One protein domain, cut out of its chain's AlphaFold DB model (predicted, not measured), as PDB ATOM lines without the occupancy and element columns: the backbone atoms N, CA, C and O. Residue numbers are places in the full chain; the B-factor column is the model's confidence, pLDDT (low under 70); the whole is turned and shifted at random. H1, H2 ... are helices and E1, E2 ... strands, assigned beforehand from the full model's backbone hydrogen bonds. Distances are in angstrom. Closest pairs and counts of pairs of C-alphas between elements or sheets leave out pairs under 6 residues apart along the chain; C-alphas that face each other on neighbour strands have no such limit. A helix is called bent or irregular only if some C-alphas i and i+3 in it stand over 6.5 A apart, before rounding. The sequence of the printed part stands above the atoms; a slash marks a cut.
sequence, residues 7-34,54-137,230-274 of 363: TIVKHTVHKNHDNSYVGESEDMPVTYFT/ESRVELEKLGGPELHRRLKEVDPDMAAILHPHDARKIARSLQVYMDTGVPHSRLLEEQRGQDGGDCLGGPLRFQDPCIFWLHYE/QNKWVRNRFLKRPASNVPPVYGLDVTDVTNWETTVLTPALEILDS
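What this domain is: This is residues 7 to 34, 54 to 137 and 230 to 274 of the 363 residues of the protein "tRNA dimethylallyltransferase, mitochondrial-like" of Sinocyclocheilus grahami (UniProt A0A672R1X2). Picture two separate lobes at the two ends of an elongated, loosely built model: at one end a crossed cluster of five helices, H2 to H6, and at the other a small strand pair, E1 and E2, standing between helix H8 on one side and, more loosely, helix H7 on the other. The link of residues 114 to 130 bridges the lobes, and short helix H1 lies between them without touching a helix. You are reading 157 printed residues with eight named helices and two named strands, in the order H1 H2 H3 H4 H5 H6 E1 H7 E2 H8; the sheet E1 E2 is parallel and the class is mostly helix. The whole is loose, with a radius of gyration of the C-alphas of 19.6 A, and spans 56 by 35 by 27 A.

How they stand to each other: Start at Thr 7 and pass residues 7 to 27, a stretch with no named element, to reach H1, residues 28 to 32, which touches no helix. Beyond the cut, look for H2, residues 56 to 60, H3, residues 64 to 74, H4, residues 76 to 81, H5, residues 87 to 100, and H6, residues 104 to 113. H5 is the hub, touching three other helices. It touches H2, where the closest C-alphas, of Leu 59 and Ala 91, are 6.0 A apart. It touches H3 at a shallow tilt of 31 degrees, the same way, the C-alphas of Gly 64 and Ala 87 coming closest at 4.9 A. With its residues 93 to 97 alone it touches H6, about perpendicular at 77 degrees, closest at the C-alphas of Ser 93 and His 104, 5.9 A. H3 and H4 form a helical hairpin; they touch at a steep tilt of 44 degrees, opposite ways, with the C-alphas of Lys 72 and Ala 79 closest at 5.1 A. H4 and H6 only just touch, with 3 pairs of C-alphas within 8 A, the closest those of Met 78 and Ser 105 at 5.6 A. Go on to E1, residues 131 to 135, H7, residues 230 to 239, E2, residues 249 to 253, and H8, residues 260 to 272. E1 and E2 are parallel neighbours at 32 degrees; look for N 133 and O 250, and N 252 and O 133, each pair 2.8 A apart and within hydrogen-bond range. The closest C-alphas of E2 and H8, of Leu 252 and Val 264, are 5.4 A apart. E1 and H7 are near each other, with 6 pairs of C-alphas within 10 A, while H7 and H8 are apart. Every O i to N i+4 pair is within hydrogen-bond range in H2, H3, H5, H6 and H7; H4 has 1 of 2, H8 6 of 9, and H1 0 of 1 but 2 of 2 O i to N i+3 pairs.

Where its parts are: Find C-alpha 28 at (-30.106, -14.063, 33.327), where H1 begins. H3 runs 15.5 A, and H5, the longest helix by residues, runs 19.9 A from C-alpha 87 at (-46.211, -25.006, 24.720). H6 runs 14.3 A, H7 13.0 A, E1 12.2 A and E2 13.1 A. H8 runs 16.7 A to C-alpha 272 at (-22.267, 4.096, 42.444); it is irregular, but only just, with C-alphas 263 and 266 6.9 A apart.

The domain as a whole: The two C-alphas farthest apart, those of Glu 73 and Thr 258, are 57.2 A apart. Residues 35 to 53 are not printed, leaving 27.8 A between C-alphas 34 and 54; residues 138 to 229 are not printed either, leaving 14.2 A between C-alphas 137 and 230. The link from H6 to E1, 17 residues, is long. The mean pLDDT of the printed part is 73.5, and it is under 70 at residues 7 to 34, 54 to 61, 119 to 120, 241 to 245 and 274.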
ATOM      1  N   THR A   7     -25.820  -3.039  31.841       34.78
ATOM      2  CA  THR A   7     -24.748  -3.353  32.784       34.78
ATOM      3  C   THR A   7     -25.369  -3.338  34.168       34.78
ATOM      4  O   THR A   7     -25.790  -2.293  34.653       34.78
ATOM      5  N   ILE A   8     -25.464  -4.495  34.818       37.69
ATOM      6  CA  ILE A   8     -25.864  -4.546  36.224       37.69
ATOM      7  C   ILE A   8     -24.568  -4.506  37.026       37.69
ATOM      8  O   ILE A   8     -23.786  -5.461  37.031       37.69
ATOM      9  N   VAL A   9     -24.300  -3.360  37.647       37.25
ATOM     10  CA  VAL A   9     -23.130  -3.186  38.508       37.25
ATOM     11  C   VAL A   9     -23.540  -3.515  39.940       37.25
ATOM     12  O   VAL A   9     -24.584  -3.088  40.425       37.25
ATOM     13  N   LYS A  10     -22.725  -4.334  40.596       42.66
ATOM     14  CA  LYS A  10     -22.828  -4.699  42.007       42.66
ATOM     15  C   LYS A  10     -22.001  -3.705  42.809       42.66
ATOM     16  O   LYS A  10     -20.842  -3.505  42.469       42.66
ATOM     17  N   HIS A  11     -22.544  -3.214  43.911       35.94
ATOM     18  CA  HIS A  11     -21.735  -2.711  45.011       35.94
ATOM     19  C   HIS A  11     -21.868  -3.728  46.151       35.94
ATOM     20  O   HIS A  11     -22.977  -4.096  46.538       35.94
ATOM     21  N   THR A  12     -20.775  -4.313  46.641       32.16
ATOM     22  CA  THR A  12     -20.849  -5.198  47.820       32.16
ATOM     23  C   THR A  12     -19.746  -4.843  48.787       32.16
ATOM     24  O   THR A  12     -18.596  -5.220  48.609       32.16
ATOM     25  N   VAL A  13     -20.148  -4.181  49.867       35.41
ATOM     26  CA  VAL A  13     -19.267  -3.591  50.882       35.41
ATOM     27  C   VAL A  13     -18.485  -4.639  51.694       35.41
ATOM     28  O   VAL A  13     -17.597  -4.289  52.462       35.41
ATOM     29  N   HIS A  14     -18.753  -5.944  51.550       31.34
ATOM     30  CA  HIS A  14     -18.223  -6.918  52.510       31.34
ATOM     31  C   HIS A  14     -16.858  -7.547  52.192       31.34
ATOM     32  O   HIS A  14     -16.261  -8.152  53.084       31.34
ATOM     33  N   LYS A  15     -16.338  -7.400  50.970       33.03
ATOM     34  CA  LYS A  15     -14.965  -7.759  50.566       33.03
ATOM     35  C   LYS A  15     -14.635  -6.883  49.362       33.03
ATOM     36  O   LYS A  15     -15.444  -6.913  48.450       33.03
ATOM     37  N   ASN A  16     -13.513  -6.155  49.368       34.84
ATOM     38  CA  ASN A  16     -13.014  -5.171  48.374       34.84
ATOM     39  C   ASN A  16     -12.981  -5.615  46.878       34.84
ATOM     40  O   ASN A  16     -11.978  -5.432  46.195       34.84
ATOM     41  N   HIS A  17     -14.040  -6.229  46.361       38.16
ATOM     42  CA  HIS A  17     -14.208  -6.719  45.001       38.16
ATOM     43  C   HIS A  17     -15.665  -6.523  44.563       38.16
ATOM     44  O   HIS A  17     -16.572  -7.273  44.950       38.16
ATOM     45  N   ASP A  18     -15.863  -5.542  43.689       45.19
ATOM     46  CA  ASP A  18     -17.101  -5.368  42.944       45.19
ATOM     47  C   ASP A  18     -17.190  -6.447  41.855       45.19
ATOM     48  O   ASP A  18     -16.275  -6.614  41.050       45.19
ATOM     49  N   ASN A  19     -18.290  -7.210  41.816       43.97
ATOM     50  CA  ASN A  19     -18.564  -8.111  40.682       43.97
ATOM     51  C   ASN A  19     -19.579  -7.446  39.758       43.97
ATOM     52  O   ASN A  19     -20.774  -7.481  40.031       43.97
ATOM     53  N   SER A  20     -19.140  -6.908  38.633       43.59
ATOM     54  CA  SER A  20     -20.054  -6.520  37.563       43.59
ATOM     55  C   SER A  20     -20.576  -7.765  36.834       43.59
ATOM     56  O   SER A  20     -19.812  -8.664  36.481       43.59
ATOM     57  N   TYR A  21     -21.889  -7.828  36.606       46.28
ATOM     58  CA  TYR A  21     -22.496  -8.845  35.748       46.28
ATOM     59  C   TYR A  21     -23.065  -8.164  34.505       46.28
ATOM     60  O   TYR A  21     -24.006  -7.369  34.570       46.28
ATOM     61  N   VAL A  22     -22.489  -8.497  33.352       47.03
ATOM     62  CA  VAL A  22     -22.968  -8.060  32.037       47.03
ATOM     63  C   VAL A  22     -23.686  -9.241  31.399       47.03
ATOM     64  O   VAL A  22     -23.103 -10.313  31.245       47.03
ATOM     65  N   GLY A  23     -24.971  -9.081  31.084       43.81
ATOM     66  CA  GLY A  23     -25.804 -10.173  30.586       43.81
ATOM     67  C   GLY A  23     -26.866  -9.705  29.605       43.81
ATOM     68  O   GLY A  23     -27.517  -8.689  29.826       43.81
ATOM     69  N   GLU A  24     -27.055 -10.474  28.533       39.31
ATOM     70  CA  GLU A  24     -27.922 -10.111  27.399       39.31
ATOM     71  C   GLU A  24     -29.195 -10.971  27.301       39.31
ATOM     72  O   GLU A  24     -30.136 -10.626  26.579       39.31
ATOM     73  N   SER A  25     -29.254 -12.092  28.028       43.72
ATOM     74  CA  SER A  25     -30.364 -13.046  27.956       43.72
ATOM     75  C   SER A  25     -31.526 -12.669  28.875       43.72
ATOM     76  O   SER A  25     -31.313 -12.361  30.049       43.72
ATOM     77  N   GLU A  26     -32.756 -12.818  28.376       38.50
ATOM     78  CA  GLU A  26     -34.013 -12.588  29.115       38.50
ATOM     79  C   GLU A  26     -34.140 -13.426  30.407       38.50
ATOM     80  O   GLU A  26     -34.923 -13.065  31.286       38.50
ATOM     81  N   ASP A  27     -33.345 -14.495  30.541       36.97
ATOM     82  CA  ASP A  27     -33.355 -15.434  31.671       36.97
ATOM     83  C   ASP A  27     -32.240 -15.188  32.713       36.97
ATOM     84  O   ASP A  27     -32.333 -15.681  33.837       36.97
ATOM     85  N   MET A  28     -31.217 -14.377  32.399       34.69
ATOM     86  CA  MET A  28     -30.106 -14.063  33.327       34.69
ATOM     87  C   MET A  28     -30.561 -13.446  34.661       34.69
ATOM     88  O   MET A  28     -29.990 -13.786  35.688       34.69
ATOM     89  N   PRO A  29     -31.591 -12.583  34.731       41.72
ATOM     90  CA  PRO A  29     -31.942 -11.956  35.999       41.72
ATOM     91  C   PRO A  29     -32.778 -12.823  36.942       41.72
ATOM     92  O   PRO A  29     -33.050 -12.408  38.068       41.72
ATOM     93  N   VAL A  30     -33.162 -14.035  36.526       40.81
ATOM     94  CA  VAL A  30     -33.795 -15.015  37.422       40.81
ATOM     95  C   VAL A  30     -32.796 -15.500  38.482       40.81
ATOM     96  O   VAL A  30     -33.215 -15.880  39.567       40.81
ATOM     97  N   THR A  31     -31.483 -15.391  38.236       44.41
ATOM     98  CA  THR A  31     -30.429 -15.780  39.194       44.41
ATOM     99  C   THR A  31     -30.155 -14.747  40.294       44.41
ATOM    100  O   THR A  31     -29.378 -15.034  41.210       44.41
ATOM    101  N   TYR A  32     -30.727 -13.537  40.196       46.81
ATOM    102  CA  TYR A  32     -30.641 -12.508  41.249       46.81
ATOM    103  C   TYR A  32     -31.711 -12.672  42.321       46.81
ATOM    104  O   TYR A  32     -31.555 -12.146  43.418       46.81
ATOM    105  N   PHE A  33     -32.781 -13.389  42.006       49.22
ATOM    106  CA  PHE A  33     -33.728 -13.880  42.992       49.22
ATOM    107  C   PHE A  33     -33.244 -15.250  43.443       49.22
ATOM    108  O   PHE A  33     -32.634 -15.968  42.648       49.22
ATOM    109  N   THR A  34     -33.459 -15.605  44.708       41.47
ATOM    110  CA  THR A  34     -33.142 -16.958  45.174       41.47
ATOM    111  C   THR A  34     -33.852 -17.962  44.261       41.47
ATOM    112  O   THR A  34     -35.085 -17.931  44.164       41.47
ATOM    113  N   GLU A  54     -42.023 -39.106  31.648       55.75
ATOM    114  CA  GLU A  54     -42.156 -38.593  30.286       55.75
ATOM    115  C   GLU A  54     -41.046 -37.553  30.098       55.75
ATOM    116  O   GLU A  54     -40.986 -36.532  30.793       55.75
ATOM    117  N   SER A  55     -40.109 -37.826  29.193       61.38
ATOM    118  CA  SER A  55     -38.992 -36.911  28.965       61.38
ATOM    119  C   SER A  55     -39.507 -35.611  28.335       61.38
ATOM    120  O   SER A  55     -40.499 -35.603  27.606       61.38
ATOM    121  N   ARG A  56     -38.817 -34.482  28.547       62.41
ATOM    122  CA  ARG A  56     -39.163 -33.176  27.942       62.41
ATOM    123  C   ARG A  56     -39.469 -33.264  26.436       62.41
ATOM    124  O   ARG A  56     -40.347 -32.565  25.941       62.41
ATOM    125  N   VAL A  57     -38.768 -34.152  25.734       62.09
ATOM    126  CA  VAL A  57     -38.912 -34.403  24.295       62.09
ATOM    127  C   VAL A  57     -40.257 -35.056  23.949       62.09
ATOM    128  O   VAL A  57     -40.788 -34.831  22.868       62.09
ATOM    129  N   GLU A  58     -40.830 -35.862  24.839       67.25
ATOM    130  CA  GLU A  58     -42.139 -36.497  24.644       67.25
ATOM    131  C   GLU A  58     -43.277 -35.504  24.865       67.25
ATOM    132  O   GLU A  58     -44.223 -35.471  24.081       67.25
ATOM    133  N   LEU A  59     -43.135 -34.620  25.855       69.69
ATOM    134  CA  LEU A  59     -44.084 -33.533  26.086       69.69
ATOM    135  C   LEU A  59     -44.074 -32.517  24.938       69.69
ATOM    136  O   LEU A  59     -45.129 -32.090  24.489       69.69
ATOM    137  N   GLU A  60     -42.904 -32.160  24.406       67.00
ATOM    138  CA  GLU A  60     -42.802 -31.220  23.280       67.00
ATOM    139  C   GLU A  60     -43.382 -31.774  21.962       67.00
ATOM    140  O   GLU A  60     -43.740 -30.993  21.080       67.00
ATOM    141  N   LYS A  61     -43.537 -33.102  21.833       68.69
ATOM    142  CA  LYS A  61     -44.228 -33.739  20.694       68.69
ATOM    143  C   LYS A  61     -45.752 -33.647  20.782       68.69
ATOM    144  O   LYS A  61     -46.429 -33.833  19.771       68.69
ATOM    145  N   LEU A  62     -46.304 -33.384  21.965       70.69
ATOM    146  CA  LEU A  62     -47.740 -33.210  22.148       70.69
ATOM    147  C   LEU A  62     -48.158 -31.807  21.692       70.69
ATOM    148  O   LEU A  62     -47.465 -30.814  21.912       70.69
ATOM    149  N   GLY A  63     -49.323 -31.710  21.050       73.69
ATOM    150  CA  GLY A  63     -49.865 -30.425  20.615       73.69
ATOM    151  C   GLY A  63     -50.132 -29.481  21.795       73.69
ATOM    152  O   GLY A  63     -50.573 -29.911  22.859       73.69
ATOM    153  N   GLY A  64     -49.926 -28.174  21.589       76.44
ATOM    154  CA  GLY A  64     -50.134 -27.138  22.617       76.44
ATOM    155  C   GLY A  64     -51.477 -27.208  23.373       76.44
ATOM    156  O   GLY A  64     -51.466 -27.106  24.600       76.44
ATOM    157  N   PRO A  65     -52.626 -27.449  22.704       81.62
ATOM    158  CA  PRO A  65     -53.914 -27.597  23.388       81.62
ATOM    159  C   PRO A  65     -53.979 -28.804  24.332       81.62
ATOM    160  O   PRO A  65     -54.546 -28.701  25.417       81.62
ATOM    161  N   GLU A  66     -53.370 -29.928  23.951       84.56
ATOM    162  CA  GLU A  66     -53.351 -31.140  24.777       84.56
ATOM    163  C   GLU A  66     -52.439 -30.957  25.995       84.56
ATOM    164  O   GLU A  66     -52.808 -31.316  27.112       84.56
ATOM    165  N   LEU A  67     -51.288 -30.305  25.809       85.56
ATOM    166  CA  LEU A  67     -50.420 -29.911  26.919       85.56
ATOM    167  C   LEU A  67     -51.142 -28.989  27.905       85.56
ATOM    168  O   LEU A  67     -51.018 -29.159  29.117       85.56
ATOM    169  N   HIS A  68     -51.905 -28.016  27.401       86.56
ATOM    170  CA  HIS A  68     -52.674 -27.105  28.248       86.56
ATOM    171  C   HIS A  68     -53.771 -27.837  29.027       86.56
ATOM    172  O   HIS A  68     -53.938 -27.582  30.218       86.56
ATOM    173  N   ARG A  69     -54.455 -28.802  28.397       87.56
ATOM    174  CA  ARG A  69     -55.449 -29.657  29.062       87.56
ATOM    175  C   ARG A  69     -54.829 -30.445  30.215       87.56
ATOM    176  O   ARG A  69     -55.343 -30.374  31.328       87.56
ATOM    177  N   ARG A  70     -53.693 -31.111  29.976       87.94
ATOM    178  CA  ARG A  70     -52.948 -31.828  31.027       87.94
ATOM    179  C   ARG A  70     -52.513 -30.893  32.154       87.94
ATOM    180  O   ARG A  70     -52.650 -31.233  33.323       87.94
ATOM    181  N   LEU A  71     -52.028 -29.692  31.823       88.38
ATOM    182  CA  LEU A  71     -51.655 -28.708  32.840       88.38
ATOM    183  C   LEU A  71     -52.866 -28.260  33.658       88.38
ATOM    184  O   LEU A  71     -52.737 -28.101  34.859       88.38
ATOM    185  N   LYS A  72     -54.042 -28.101  33.048       90.31
ATOM    186  CA  LYS A  72     -55.265 -27.708  33.755       90.31
ATOM    187  C   LYS A  72     -55.743 -28.759  34.762       90.31
ATOM    188  O   LYS A  72     -56.313 -28.387  35.782       90.31
ATOM    189  N   GLU A  73     -55.524 -30.041  34.478       90.50
ATOM    190  CA  GLU A  73     -55.849 -31.146  35.393       90.50
ATOM    191  C   GLU A  73     -54.923 -31.167  36.621       90.50
ATOM    192  O   GLU A  73     -55.357 -31.509  37.717       90.50
ATOM    193  N   VAL A  74     -53.662 -30.771  36.438       89.81
ATOM    194  CA  VAL A  74     -52.615 -30.803  37.469       89.81
ATOM    195  C   VAL A  74     -52.520 -29.498  38.270       89.81
ATOM    196  O   VAL A  74     -52.380 -29.513  39.490       89.81
ATOM    197  N   ASP A  75     -52.552 -28.361  37.578       89.94
ATOM    198  CA  ASP A  75     -52.301 -27.017  38.097       89.94
ATOM    199  C   ASP A  75     -53.210 -26.000  37.370       89.94
ATOM    200  O   ASP A  75     -52.798 -25.354  36.391       89.94
ATOM    201  N   PRO A  76     -54.476 -25.858  37.813       88.81
ATOM    202  CA  PRO A  76     -55.439 -24.960  37.178       88.81
ATOM    203  C   PRO A  76     -55.017 -23.486  37.273       88.81
ATOM    204  O   PRO A  76     -55.311 -22.707  36.362       88.81
ATOM    205  N   ASP A  77     -54.281 -23.112  38.321       87.88
ATOM    206  CA  ASP A  77     -53.820 -21.742  38.542       87.88
ATOM    207  C   ASP A  77     -52.742 -21.343  37.527       87.88
ATOM    208  O   ASP A  77     -52.808 -20.257  36.940       87.88
ATOM    209  N   MET A  78     -51.771 -22.221  37.240       85.75
ATOM    210  CA  MET A  78     -50.820 -21.982  36.145       85.75
ATOM    211  C   MET A  78     -51.481 -22.053  34.772       85.75
ATOM    212  O   MET A  78     -51.149 -21.240  33.903       85.75
ATOM    213  N   ALA A  79     -52.433 -22.965  34.564       86.62
ATOM    214  CA  ALA A  79     -53.160 -23.063  33.300       86.62
ATOM    215  C   ALA A  79     -53.975 -21.794  32.985       86.62
ATOM    216  O   ALA A  79     -54.094 -21.425  31.817       86.62
ATOM    217  N   ALA A  80     -54.490 -21.092  34.001       84.62
ATOM    218  CA  ALA A  80     -55.182 -19.814  33.823       84.62
ATOM    219  C   ALA A  80     -54.244 -18.676  33.377       84.62
ATOM    220  O   ALA A  80     -54.670 -17.740  32.699       84.62
ATOM    221  N   ILE A  81     -52.962 -18.747  33.747       83.69
ATOM    222  CA  ILE A  81     -51.962 -17.715  33.439       83.69
ATOM    223  C   ILE A  81     -51.284 -17.962  32.088       83.69
ATOM    224  O   ILE A  81     -50.941 -17.007  31.386       83.69
ATOM    225  N   LEU A  82     -51.040 -19.224  31.734       84.94
ATOM    226  CA  LEU A  82     -50.325 -19.597  30.518       84.94
ATOM    227  C   LEU A  82     -51.282 -19.754  29.333       84.94
ATOM    228  O   LEU A  82     -52.267 -20.484  29.395       84.94
ATOM    229  N   HIS A  83     -50.951 -19.104  28.216       85.00
ATOM    230  CA  HIS A  83     -51.711 -19.261  26.980       85.00
ATOM    231  C   HIS A  83     -51.492 -20.669  26.392       85.00
ATOM    232  O   HIS A  83     -50.344 -21.111  26.365       85.00
ATOM    233  N   PRO A  84     -52.508 -21.345  25.816       84.94
ATOM    234  CA  PRO A  84     -52.357 -22.692  25.236       84.94
ATOM    235  C   PRO A  84     -51.280 -22.817  24.143       84.94
ATOM    236  O   PRO A  84     -50.778 -23.900  23.858       84.94
ATOM    237  N   HIS A  85     -50.913 -21.698  23.515       82.19
ATOM    238  CA  HIS A  85     -49.846 -21.636  22.511       82.19
ATOM    239  C   HIS A  85     -48.427 -21.566  23.112       82.19
ATOM    240  O   HIS A  85     -47.449 -21.803  22.406       82.19
ATOM    241  N   ASP A  86     -48.287 -21.294  24.413       82.94
ATOM    242  CA  ASP A  86     -47.000 -21.248  25.118       82.94
ATOM    243  C   ASP A  86     -46.518 -22.663  25.502       82.94
ATOM    244  O   ASP A  86     -46.144 -22.927  26.648       82.94
ATOM    245  N   ALA A  87     -46.489 -23.579  24.526       83.12
ATOM    246  CA  ALA A  87     -46.211 -25.006  24.720       83.12
ATOM    247  C   ALA A  87     -44.936 -25.268  25.542       83.12
ATOM    248  O   ALA A  87     -44.949 -26.091  26.449       83.12
ATOM    249  N   ARG A  88     -43.861 -24.498  25.312       81.69
ATOM    250  CA  ARG A  88     -42.598 -24.617  26.067       81.69
ATOM    251  C   ARG A  88     -42.748 -24.315  27.561       81.69
ATOM    252  O   ARG A  88     -42.160 -25.002  28.391       81.69
ATOM    253  N   LYS A  89     -43.529 -23.291  27.922       84.50
ATOM    254  CA  LYS A  89     -43.759 -22.935  29.334       84.50
ATOM    255  C   LYS A  89     -44.680 -23.942  30.009       84.50
ATOM    256  O   LYS A  89     -44.436 -24.307  31.154       84.50
ATOM    257  N   ILE A  90     -45.697 -24.403  29.284       86.62
ATOM    258  CA  ILE A  90     -46.626 -25.434  29.750       86.62
ATOM    259  C   ILE A  90     -45.870 -26.744  30.002       86.62
ATOM    260  O   ILE A  90     -45.955 -27.287  31.099       86.62
ATOM    261  N   ALA A  91     -45.053 -27.191  29.041       86.38
ATOM    262  CA  ALA A  91     -44.216 -28.381  29.173       86.38
ATOM    263  C   ALA A  91     -43.254 -28.271  30.364       86.38
ATOM    264  O   ALA A  91     -43.141 -29.210  31.146       86.38
ATOM    265  N   ARG A  92     -42.619 -27.104  30.572       85.56
ATOM    266  CA  ARG A  92     -41.774 -26.893  31.757       85.56
ATOM    267  C   ARG A  92     -42.572 -26.973  33.059       85.56
ATOM    268  O   ARG A  92     -42.075 -27.543  34.020       85.56
ATOM    269  N   SER A  93     -43.782 -26.423  33.101       86.38
ATOM    270  CA  SER A  93     -44.638 -26.474  34.292       86.38
ATOM    271  C   SER A  93     -45.062 -27.902  34.638       86.38
ATOM    272  O   SER A  93     -45.009 -28.291  35.801       86.38
ATOM    273  N   LEU A  94     -45.422 -28.693  33.624       86.88
ATOM    274  CA  LEU A  94     -45.713 -30.118  33.779       86.88
ATOM    275  C   LEU A  94     -44.482 -30.891  34.259       86.88
ATOM    276  O   LEU A  94     -44.591 -31.687  35.183       86.88
ATOM    277  N   GLN A  95     -43.306 -30.603  33.698       86.94
ATOM    278  CA  GLN A  95     -42.059 -31.229  34.128       86.94
ATOM    279  C   GLN A  95     -41.740 -30.927  35.599       86.94
ATOM    280  O   GLN A  95     -41.403 -31.833  36.345       86.94
ATOM    281  N   VAL A  96     -41.897 -29.673  36.039       87.12
ATOM    282  CA  VAL A  96     -41.707 -29.299  37.451       87.12
ATOM    283  C   VAL A  96     -42.626 -30.111  38.363       87.12
ATOM    284  O   VAL A  96     -42.173 -30.597  39.397       87.12
ATOM    285  N   TYR A  97     -43.885 -30.300  37.967       88.06
ATOM    286  CA  TYR A  97     -44.820 -31.137  38.714       88.06
ATOM    287  C   TYR A  97     -44.412 -32.615  38.721       88.06
ATOM    288  O   TYR A  97     -44.485 -33.252  39.762       88.06
ATOM    289  N   MET A  98     -43.947 -33.162  37.595       85.69
ATOM    290  CA  MET A  98     -43.467 -34.548  37.522       85.69
ATOM    291  C   MET A  98     -42.228 -34.777  38.399       85.69
ATOM    292  O   MET A  98     -42.152 -35.790  39.088       85.69
ATOM    293  N   ASP A  99     -41.291 -33.826  38.405       85.81
ATOM    294  CA  ASP A  99     -40.035 -33.926  39.155       85.81
ATOM    295  C   ASP A  99     -40.257 -33.771  40.673       85.81
ATOM    296  O   ASP A  99     -39.609 -34.438  41.475       85.81
ATOM    297  N   THR A 100     -41.154 -32.867  41.082       86.12
ATOM    298  CA  THR A 100     -41.330 -32.489  42.499       86.12
ATOM    299  C   THR A 100     -42.584 -33.068  43.150       86.12
ATOM    300  O   THR A 100     -42.676 -33.101  44.375       86.12
ATOM    301  N   GLY A 101     -43.570 -33.486  42.356       88.25
ATOM    302  CA  GLY A 101     -44.917 -33.843  42.811       88.25
ATOM    303  C   GLY A 101     -45.765 -32.655  43.283       88.25
ATOM    304  O   GLY A 101     -46.895 -32.857  43.723       88.25
ATOM    305  N   VAL A 102     -45.244 -31.423  43.224       88.88
ATOM    306  CA  VAL A 102     -45.915 -30.212  43.718       88.88
ATOM    307  C   VAL A 102     -46.296 -29.313  42.537       88.88
ATOM    308  O   VAL A 102     -45.481 -29.121  41.631       88.88
ATOM    309  N   PRO A 103     -47.519 -28.742  42.508       90.12
ATOM    310  CA  PRO A 103     -47.911 -27.785  41.477       90.12
ATOM    311  C   PRO A 103     -46.942 -26.601  41.400       90.12
ATOM    312  O   PRO A 103     -46.513 -26.048  42.415       90.12
ATOM    313  N   HIS A 104     -46.606 -26.187  40.181       87.31
ATOM    314  CA  HIS A 104     -45.634 -25.122  39.952       87.31
ATOM    315  C   HIS A 104     -46.151 -23.765  40.455       87.31
ATOM    316  O   HIS A 104     -45.364 -22.958  40.951       87.31
ATOM    317  N   SER A 105     -47.468 -23.529  40.395       88.00
ATOM    318  CA  SER A 105     -48.120 -22.365  41.011       88.00
ATOM    319  C   SER A 105     -47.791 -22.223  42.485       88.00
ATOM    320  O   SER A 105     -47.398 -21.139  42.919       88.00
ATOM    321  N   ARG A 106     -47.889 -23.326  43.225       88.44
ATOM    322  CA  ARG A 106     -47.643 -23.368  44.661       88.44
ATOM    323  C   ARG A 106     -46.187 -23.075  44.998       88.44
ATOM    324  O   ARG A 106     -45.930 -22.257  45.872       88.44
ATOM    325  N   LEU A 107     -45.236 -23.654  44.264       86.06
ATOM    326  CA  LEU A 107     -43.808 -23.356  44.458       86.06
ATOM    327  C   LEU A 107     -43.500 -21.869  44.228       86.06
ATOM    328  O   LEU A 107     -42.724 -21.263  44.964       86.06
ATOM    329  N   LEU A 108     -44.129 -21.259  43.218       85.19
ATOM    330  CA  LEU A 108     -43.993 -19.826  42.951       85.19
ATOM    331  C   LEU A 108     -44.651 -18.969  44.035       85.19
ATOM    332  O   LEU A 108     -44.158 -17.881  44.321       85.19
ATOM    333  N   GLU A 109     -45.768 -19.409  44.608       86.25
ATOM    334  CA  GLU A 109     -46.433 -18.722  45.716       86.25
ATOM    335  C   GLU A 109     -45.597 -18.784  46.996       86.25
ATOM    336  O   GLU A 109     -45.333 -17.744  47.595       86.25
ATOM    337  N   GLU A 110     -45.088 -19.964  47.348       86.50
ATOM    338  CA  GLU A 110     -44.175 -20.166  48.476       86.50
ATOM    339  C   GLU A 110     -42.924 -19.294  48.334       86.50
ATOM    340  O   GLU A 110     -42.525 -18.625  49.284       86.50
ATOM    341  N   GLN A 111     -42.347 -19.221  47.130       82.75
ATOM    342  CA  GLN A 111     -41.197 -18.365  46.853       82.75
ATOM    343  C   GLN A 111     -41.521 -16.879  47.087       82.75
ATOM    344  O   GLN A 111     -40.713 -16.155  47.660       82.75
ATOM    345  N   ARG A 112     -42.703 -16.413  46.668       82.81
ATOM    346  CA  ARG A 112     -43.134 -15.017  46.868       82.81
ATOM    347  C   ARG A 112     -43.496 -14.701  48.316       82.81
ATOM    348  O   ARG A 112     -43.409 -13.540  48.697       82.81
ATOM    349  N   GLY A 113     -43.920 -15.702  49.084       80.31
ATOM    350  CA  GLY A 113     -44.267 -15.568  50.498       80.31
ATOM    351  C   GLY A 113     -43.065 -15.518  51.443       80.31
ATOM    352  O   GLY A 113     -43.251 -15.246  52.624       80.31
ATOM    353  N   GLN A 114     -41.847 -15.777  50.955       83.50
ATOM    354  CA  GLN A 114     -40.619 -15.625  51.742       83.50
ATOM    355  C   GLN A 114     -40.361 -14.154  52.096       83.50
ATOM    356  O   GLN A 114     -40.715 -13.253  51.334       83.50
ATOM    357  N   ASP A 115     -39.685 -13.903  53.221       76.00
ATOM    358  CA  ASP A 115     -39.313 -12.550  53.646       76.00
ATOM    359  C   ASP A 115     -38.448 -11.862  52.579       76.00
ATOM    360  O   ASP A 115     -37.340 -12.303  52.275       76.00
ATOM    361  N   GLY A 116     -38.965 -10.778  51.994       71.75
ATOM    362  CA  GLY A 116     -38.331 -10.071  50.872       71.75
ATOM    363  C   GLY A 116     -38.756 -10.555  49.477       71.75
ATOM    364  O   GLY A 116     -38.280 -10.014  48.479       71.75
ATOM    365  N   GLY A 117     -39.662 -11.531  49.385       73.94
ATOM    366  CA  GLY A 117     -40.330 -11.934  48.147       73.94
ATOM    367  C   GLY A 117     -41.306 -10.876  47.627       73.94
ATOM    368  O   GLY A 117     -41.801 -10.029  48.369       73.94
ATOM    369  N   ASP A 118     -41.550 -10.878  46.316       73.00
ATOM    370  CA  ASP A 118     -42.476  -9.949  45.656       73.00
ATOM    371  C   ASP A 118     -43.017 -10.555  44.345       73.00
ATOM    372  O   ASP A 118     -42.657 -11.652  43.928       73.00
ATOM    373  N   CYS A 119     -43.851  -9.839  43.595       69.44
ATOM    374  CA  CYS A 119     -44.427 -10.261  42.320       69.44
ATOM    375  C   CYS A 119     -43.398 -10.645  41.231       69.44
ATOM    376  O   CYS A 119     -43.784 -11.186  40.182       69.44
ATOM    377  N   LEU A 120     -42.108 -10.354  41.437       69.25
ATOM    378  CA  LEU A 120     -41.010 -10.771  40.565       69.25
ATOM    379  C   LEU A 120     -40.437 -12.154  40.905       69.25
ATOM    380  O   LEU A 120     -39.931 -12.804  39.983       69.25
ATOM    381  N   GLY A 121     -40.544 -12.615  42.152       75.88
ATOM    382  CA  GLY A 121     -39.934 -13.854  42.630       75.88
ATOM    383  C   GLY A 121     -39.671 -13.836  44.135       75.88
ATOM    384  O   GLY A 121     -40.332 -13.111  44.875       75.88
ATOM    385  N   GLY A 122     -38.711 -14.653  44.567       78.31
ATOM    386  CA  GLY A 122     -38.270 -14.717  45.962       78.31
ATOM    387  C   GLY A 122     -37.494 -13.491  46.427       78.31
ATOM    388  O   GLY A 122     -37.469 -12.480  45.725       78.31
ATOM    389  N   PRO A 123     -36.853 -13.559  47.598       78.62
ATOM    390  CA  PRO A 123     -35.961 -12.509  48.053       78.62
ATOM    391  C   PRO A 123     -34.807 -12.273  47.084       78.62
ATOM    392  O   PRO A 123     -34.335 -13.172  46.375       78.62
ATOM    393  N   LEU A 124     -34.328 -11.031  47.078       76.19
ATOM    394  CA  LEU A 124     -33.090 -10.682  46.400       76.19
ATOM    395  C   LEU A 124     -31.932 -11.459  47.033       76.19
ATOM    396  O   LEU A 124     -31.750 -11.474  48.247       76.19
ATOM    397  N   ARG A 125     -31.116 -12.082  46.186       73.94
ATOM    398  CA  ARG A 125     -29.924 -12.833  46.596       73.94
ATOM    399  C   ARG A 125     -28.845 -11.930  47.201       73.94
ATOM    400  O   ARG A 125     -28.025 -12.400  47.985       73.94
ATOM    401  N   PHE A 126     -28.816 -10.661  46.803       73.50
ATOM    402  CA  PHE A 126     -27.818  -9.679  47.219       73.50
ATOM    403  C   PHE A 126     -28.491  -8.473  47.872       73.50
ATOM    404  O   PHE A 126     -29.606  -8.108  47.502       73.50
ATOM    405  N   GLN A 127     -27.793  -7.857  48.826       70.00
ATOM    406  CA  GLN A 127     -28.237  -6.630  49.481       70.00
ATOM    407  C   GLN A 127     -27.957  -5.423  48.580       70.00
ATOM    408  O   GLN A 127     -26.910  -5.371  47.939       70.00
ATOM    409  N   ASP A 128     -28.907  -4.487  48.539       71.44
ATOM    410  CA  ASP A 128     -28.805  -3.183  47.872       71.44
ATOM    411  C   ASP A 128     -28.297  -3.220  46.398       71.44
ATOM    412  O   ASP A 128     -27.376  -2.487  46.039       71.44
ATOM    413  N   PRO A 129     -28.854  -4.064  45.498       75.81
ATOM    414  CA  PRO A 129     -28.450  -4.081  44.089       75.81
ATOM    415  C   PRO A 129     -28.911  -2.824  43.331       75.81
ATOM    416  O   PRO A 129     -30.025  -2.349  43.538       75.81
ATOM    417  N   CYS A 130     -28.115  -2.354  42.364       77.75
ATOM    418  CA  CYS A 130     -28.514  -1.323  41.400       77.75
ATOM    419  C   CYS A 130     -28.478  -1.845  39.958       77.75
ATOM    420  O   CYS A 130     -27.634  -2.665  39.594       77.75
ATOM    421  N   ILE A 131     -29.392  -1.360  39.116       82.50
ATOM    422  CA  ILE A 131     -29.452  -1.716  37.693       82.50
ATOM    423  C   ILE A 131     -29.179  -0.466  36.862       82.50
ATOM    424  O   ILE A 131     -29.960   0.483  36.917       82.50
ATOM    425  N   PHE A 132     -28.135  -0.493  36.028       84.88
ATOM    426  CA  PHE A 132     -27.972   0.511  34.980       84.88
ATOM    427  C   PHE A 132     -28.638   0.041  33.694       84.88
ATOM    428  O   PHE A 132     -28.310  -0.994  33.106       84.88
ATOM    429  N   TRP A 133     -29.596   0.839  33.251       86.50
ATOM    430  CA  TRP A 133     -30.263   0.680  31.981       86.50
ATOM    431  C   TRP A 133     -29.723   1.698  30.983       86.50
ATOM    432  O   TRP A 133     -30.027   2.884  31.062       86.50
ATOM    433  N   LEU A 134     -28.992   1.212  29.982       87.06
ATOM    434  CA  LEU A 134     -28.597   2.028  28.841       87.06
ATOM    435  C   LEU A 134     -29.794   2.223  27.894       87.06
ATOM    436  O   LEU A 134     -30.240   1.278  27.231       87.06
ATOM    437  N   HIS A 135     -30.337   3.436  27.845       82.50
ATOM    438  CA  HIS A 135     -31.420   3.805  26.939       82.50
ATOM    439  C   HIS A 135     -30.887   4.540  25.711       82.50
ATOM    440  O   HIS A 135     -29.813   5.127  25.717       82.50
ATOM    441  N   TYR A 136     -31.649   4.491  24.628       85.50
ATOM    442  CA  TYR A 136     -31.235   5.022  23.336       85.50
ATOM    443  C   TYR A 136     -32.447   5.469  22.529       85.50
ATOM    444  O   TYR A 136     -33.547   4.922  22.670       85.50
ATOM    445  N   GLU A 137     -32.223   6.401  21.610       86.81
ATOM    446  CA  GLU A 137     -33.168   6.666  20.533       86.81
ATOM    447  C   GLU A 137     -33.226   5.478  19.554       86.81
ATOM    448  O   GLU A 137     -32.206   4.916  19.147       86.81
ATOM    449  N   GLN A 230     -35.597  -6.846  24.078       84.00
ATOM    450  CA  GLN A 230     -34.820  -6.588  25.296       84.00
ATOM    451  C   GLN A 230     -35.321  -5.335  26.028       84.00
ATOM    452  O   GLN A 230     -35.638  -5.395  27.214       84.00
ATOM    453  N   ASN A 231     -35.504  -4.224  25.307       85.31
ATOM    454  CA  ASN A 231     -36.034  -2.986  25.885       85.31
ATOM    455  C   ASN A 231     -37.458  -3.174  26.439       85.31
ATOM    456  O   ASN A 231     -37.750  -2.841  27.590       85.31
ATOM    457  N   LYS A 232     -38.348  -3.812  25.671       83.38
ATOM    458  CA  LYS A 232     -39.697  -4.155  26.142       83.38
ATOM    459  C   LYS A 232     -39.657  -5.039  27.391       83.38
ATOM    460  O   LYS A 232     -40.477  -4.842  28.289       83.38
ATOM    461  N   TRP A 233     -38.741  -6.002  27.443       83.38
ATOM    462  CA  TRP A 233     -38.571  -6.907  28.573       83.38
ATOM    463  C   TRP A 233     -38.129  -6.141  29.826       83.38
ATOM    464  O   TRP A 233     -38.833  -6.225  30.829       83.38
ATOM    465  N   VAL A 234     -37.091  -5.296  29.753       81.69
ATOM    466  CA  VAL A 234     -36.635  -4.487  30.901       81.69
ATOM    467  C   VAL A 234     -37.726  -3.542  31.393       81.69
ATOM    468  O   VAL A 234     -38.054  -3.543  32.581       81.69
ATOM    469  N   ARG A 235     -38.387  -2.818  30.481       81.44
ATOM    470  CA  ARG A 235     -39.504  -1.933  30.840       81.44
ATOM    471  C   ARG A 235     -40.640  -2.689  31.529       81.44
ATOM    472  O   ARG A 235     -41.212  -2.195  32.494       81.44
ATOM    473  N   ASN A 236     -41.005  -3.872  31.039       79.19
ATOM    474  CA  ASN A 236     -42.117  -4.643  31.602       79.19
ATOM    475  C   ASN A 236     -41.752  -5.383  32.896       79.19
ATOM    476  O   ASN A 236     -42.640  -5.612  33.720       79.19
ATOM    477  N   ARG A 237     -40.491  -5.806  33.042       76.81
ATOM    478  CA  ARG A 237     -40.007  -6.576  34.190       76.81
ATOM    479  C   ARG A 237     -39.687  -5.668  35.367       76.81
ATOM    480  O   ARG A 237     -40.182  -5.948  36.449       76.81
ATOM    481  N   PHE A 238     -38.899  -4.616  35.149       77.38
ATOM    482  CA  PHE A 238     -38.359  -3.792  36.230       77.38
ATOM    483  C   PHE A 238     -39.103  -2.469  36.419       77.38
ATOM    484  O   PHE A 238     -39.319  -2.062  37.549       77.38
ATOM    485  N   LEU A 239     -39.552  -1.811  35.343       77.75
ATOM    486  CA  LEU A 239     -40.175  -0.486  35.482       77.75
ATOM    487  C   LEU A 239     -41.675  -0.581  35.778       77.75
ATOM    488  O   LEU A 239     -42.154  -0.035  36.759       77.75
ATOM    489  N   LYS A 240     -42.445  -1.306  34.957       71.19
ATOM    490  CA  LYS A 240     -43.923  -1.358  35.048       71.19
ATOM    491  C   LYS A 240     -44.484  -2.138  36.243       71.19
ATOM    492  O   LYS A 240     -45.699  -2.324  36.324       71.19
ATOM    493  N   ARG A 241     -43.631  -2.668  37.115       65.25
ATOM    494  CA  ARG A 241     -44.031  -3.423  38.304       65.25
ATOM    495  C   ARG A 241     -43.461  -2.689  39.513       65.25
ATOM    496  O   ARG A 241     -42.311  -2.944  39.850       65.25
ATOM    497  N   PRO A 242     -44.225  -1.762  40.119       55.97
ATOM    498  CA  PRO A 242     -43.802  -1.057  41.320       55.97
ATOM    499  C   PRO A 242     -43.891  -2.040  42.485       55.97
ATOM    500  O   PRO A 242     -44.901  -2.133  43.175       55.97
ATOM    501  N   ALA A 243     -42.863  -2.858  42.608       61.38
ATOM    502  CA  ALA A 243     -42.706  -3.828  43.667       61.38
ATOM    503  C   ALA A 243     -41.676  -3.257  44.653       61.38
ATOM    504  O   ALA A 243     -40.692  -2.637  44.240       61.38
ATOM    505  N   SER A 244     -41.924  -3.403  45.952       60.16
ATOM    506  CA  SER A 244     -41.072  -2.849  47.014       60.16
ATOM    507  C   SER A 244     -39.639  -3.380  46.955       60.16
ATOM    508  O   SER A 244     -38.716  -2.678  47.355       60.16
ATOM    509  N   ASN A 245     -39.458  -4.584  46.405       65.75
ATOM    510  CA  ASN A 245     -38.168  -5.272  46.348       65.75
ATOM    511  C   ASN A 245     -37.551  -5.280  44.937       65.75
ATOM    512  O   ASN A 245     -36.690  -6.109  44.640       65.75
ATOM    513  N   VAL A 246     -37.989  -4.392  44.033       70.88
ATOM    514  CA  VAL A 246     -37.313  -4.228  42.734       70.88
ATOM    515  C   VAL A 246     -36.066  -3.363  42.915       70.88
ATOM    516  O   VAL A 246     -36.187  -2.252  43.432       70.88
ATOM    517  N   PRO A 247     -34.885  -3.819  42.453       76.31
ATOM    518  CA  PRO A 247     -33.682  -2.996  42.463       76.31
ATOM    519  C   PRO A 247     -33.916  -1.656  41.744       76.31
ATOM    520  O   PRO A 247     -34.529  -1.659  40.669       76.31
ATOM    521  N   PRO A 248     -33.431  -0.520  42.279       78.19
ATOM    522  CA  PRO A 248     -33.517   0.761  41.591       78.19
ATOM    523  C   PRO A 248     -32.865   0.679  40.205       78.19
ATOM    524  O   PRO A 248     -31.743   0.188  40.046       78.19
ATOM    525  N   VAL A 249     -33.598   1.162  39.199       82.38
ATOM    526  CA  VAL A 249     -33.149   1.206  37.805       82.38
ATOM    527  C   VAL A 249     -32.780   2.635  37.440       82.38
ATOM    528  O   VAL A 249     -33.628   3.525  37.489       82.38
ATOM    529  N   TYR A 250     -31.542   2.841  37.014       84.06
ATOM    530  CA  TYR A 250     -31.023   4.130  36.573       84.06
ATOM    531  C   TYR A 250     -30.861   4.133  35.057       84.06
ATOM    532  O   TYR A 250     -30.236   3.233  34.498       84.06
ATOM    533  N   GLY A 251     -31.448   5.122  34.385       85.31
ATOM    534  CA  GLY A 251     -31.298   5.298  32.942       85.31
ATOM    535  C   GLY A 251     -30.024   6.059  32.606       85.31
ATOM    536  O   GLY A 251     -29.792   7.114  33.184       85.31
ATOM    537  N   LEU A 252     -29.243   5.550  31.657       86.25
ATOM    538  CA  LEU A 252     -28.079   6.231  31.088       86.25
ATOM    539  C   LEU A 252     -28.259   6.351  29.576       86.25
ATOM    540  O   LEU A 252     -28.582   5.358  28.918       86.25
ATOM    541  N   ASP A 253     -28.055   7.542  29.018       86.38
ATOM    542  CA  ASP A 253     -28.274   7.780  27.591       86.38
ATOM    543  C   ASP A 253     -27.050   7.376  26.761       86.38
ATOM    544  O   ASP A 253     -25.960   7.935  26.901       86.38
ATOM    545  N   VAL A 254     -27.251   6.413  25.858       87.38
ATOM    546  CA  VAL A 254     -26.248   5.926  24.899       87.38
ATOM    547  C   VAL A 254     -26.624   6.236  23.451       87.38
ATOM    548  O   VAL A 254     -26.208   5.525  22.525       87.38
ATOM    549  N   THR A 255     -27.461   7.250  23.220       86.25
ATOM    550  CA  THR A 255     -27.836   7.684  21.866       86.25
ATOM    551  C   THR A 255     -26.603   8.136  21.086       86.25
ATOM    552  O   THR A 255     -26.368   7.633  19.986       86.25
ATOM    553  N   ASP A 256     -25.767   8.975  21.698       85.19
ATOM    554  CA  ASP A 256     -24.496   9.420  21.136       85.19
ATOM    555  C   ASP A 256     -23.311   8.765  21.857       85.19
ATOM    556  O   ASP A 256     -23.061   8.993  23.037       85.19
ATOM    557  N   VAL A 257     -22.566   7.932  21.129       83.75
ATOM    558  CA  VAL A 257     -21.411   7.197  21.670       83.75
ATOM    559  C   VAL A 257     -20.186   8.104  21.819       83.75
ATOM    560  O   VAL A 257     -19.291   7.788  22.596       83.75
ATOM    561  N   THR A 258     -20.126   9.225  21.095       87.94
ATOM    562  CA  THR A 258     -18.967  10.130  21.150       87.94
ATOM    563  C   THR A 258     -18.848  10.831  22.502       87.94
ATOM    564  O   THR A 258     -17.740  11.097  22.954       87.94
ATOM    565  N   ASN A 259     -19.977  11.026  23.186       87.19
ATOM    566  CA  ASN A 259     -20.071  11.658  24.498       87.19
ATOM    567  C   ASN A 259     -20.180  10.643  25.655       87.19
ATOM    568  O   ASN A 259     -20.642  10.985  26.738       87.19
ATOM    569  N   TRP A 260     -19.735   9.396  25.453       85.88
ATOM    570  CA  TRP A 260     -19.860   8.306  26.435       85.88
ATOM    571  C   TRP A 260     -19.361   8.668  27.841       85.88
ATOM    572  O   TRP A 260     -19.986   8.302  28.839       85.88
ATOM    573  N   GLU A 261     -18.232   9.373  27.930       87.50
ATOM    574  CA  GLU A 261     -17.649   9.749  29.218       87.50
ATOM    575  C   GLU A 261     -18.608  10.617  30.035       87.50
ATOM    576  O   GLU A 261     -18.840  10.341  31.209       87.50
ATOM    577  N   THR A 262     -19.231  11.614  29.406       86.31
ATOM    578  CA  THR A 262     -20.105  12.574  30.085       86.31
ATOM    579  C   THR A 262     -21.535  12.067  30.248       86.31
ATOM    580  O   THR A 262     -22.164  12.381  31.255       86.31
ATOM    581  N   THR A 263     -22.062  11.281  29.303       82.75
ATOM    582  CA  THR A 263     -23.468  10.837  29.329       82.75
ATOM    583  C   THR A 263     -23.686   9.505  30.040       82.75
ATOM    584  O   THR A 263     -24.805   9.224  30.470       82.75
ATOM    585  N   VAL A 264     -22.644   8.677  30.175       85.12
ATOM    586  CA  VAL A 264     -22.761   7.318  30.724       85.12
ATOM    587  C   VAL A 264     -21.804   7.095  31.877       85.12
ATOM    588  O   VAL A 264     -22.252   6.731  32.960       85.12
ATOM    589  N   LEU A 265     -20.499   7.288  31.660       86.19
ATOM    590  CA  LEU A 265     -19.487   6.898  32.639       86.19
ATOM    591  C   LEU A 265     -19.561   7.755  33.904       86.19
ATOM    592  O   LEU A 265     -19.714   7.201  34.988       86.19
ATOM    593  N   THR A 266     -19.492   9.081  33.769       84.56
ATOM    594  CA  THR A 266     -19.544   9.997  34.916       84.56
ATOM    595  C   THR A 266     -20.843   9.835  35.712       84.56
ATOM    596  O   THR A 266     -20.748   9.578  36.911       84.56
ATOM    597  N   PRO A 267     -22.046   9.833  35.095       84.81
ATOM    598  CA  PRO A 267     -23.280   9.604  35.843       84.81
ATOM    599  C   PRO A 267     -23.347   8.217  36.498       84.81
ATOM    600  O   PRO A 267     -23.866   8.087  37.602       84.81
ATOM    601  N   ALA A 268     -22.820   7.166  35.856       84.50
ATOM    602  CA  ALA A 268     -22.790   5.831  36.456       84.50
ATOM    603  C   ALA A 268     -21.905   5.782  37.707       84.50
ATOM    604  O   ALA A 268     -22.305   5.185  38.705       84.50
ATOM    605  N   LEU A 269     -20.727   6.412  37.660       84.06
ATOM    606  CA  LEU A 269     -19.823   6.510  38.806       84.06
ATOM    607  C   LEU A 269     -20.447   7.341  39.932       84.06
ATOM    608  O   LEU A 269     -20.475   6.877  41.062       84.06
ATOM    609  N   GLU A 270     -21.054   8.489  39.619       82.56
ATOM    610  CA  GLU A 270     -21.781   9.304  40.607       82.56
ATOM    611  C   GLU A 270     -22.899   8.515  41.305       82.56
ATOM    612  O   GLU A 270     -23.110   8.656  42.509       82.56
ATOM    613  N   ILE A 271     -23.618   7.664  40.567       80.44
ATOM    614  CA  ILE A 271     -24.669   6.815  41.135       80.44
ATOM    615  C   ILE A 271     -24.070   5.736  42.044       80.44
ATOM    616  O   ILE A 271     -24.621   5.495  43.119       80.44
ATOM    617  N   LEU A 272     -22.963   5.105  41.638       77.19
ATOM    618  CA  LEU A 272     -22.267   4.096  42.444       77.19
ATOM    619  C   LEU A 272     -21.705   4.681  43.740       77.19
ATOM    620  O   LEU A 272     -21.870   4.073  44.796       77.19
ATOM    621  N   ASP A 273     -21.114   5.870  43.655       74.31
ATOM    622  CA  ASP A 273     -20.532   6.590  44.787       74.31
ATOM    623  C   ASP A 273     -21.604   7.268  45.662       74.31
ATOM    624  O   ASP A 273     -21.303   7.785  46.740       74.31
ATOM    625  N   SER A 274     -22.871   7.270  45.225       67.12
ATOM    626  CA  SER A 274     -23.943   7.936  45.959       67.12
ATOM    627  C   SER A 274     -24.221   7.268  47.322       67.12
ATOM    628  O   SER A 274     -24.283   6.034  47.430       67.12
TER     629      SER A 274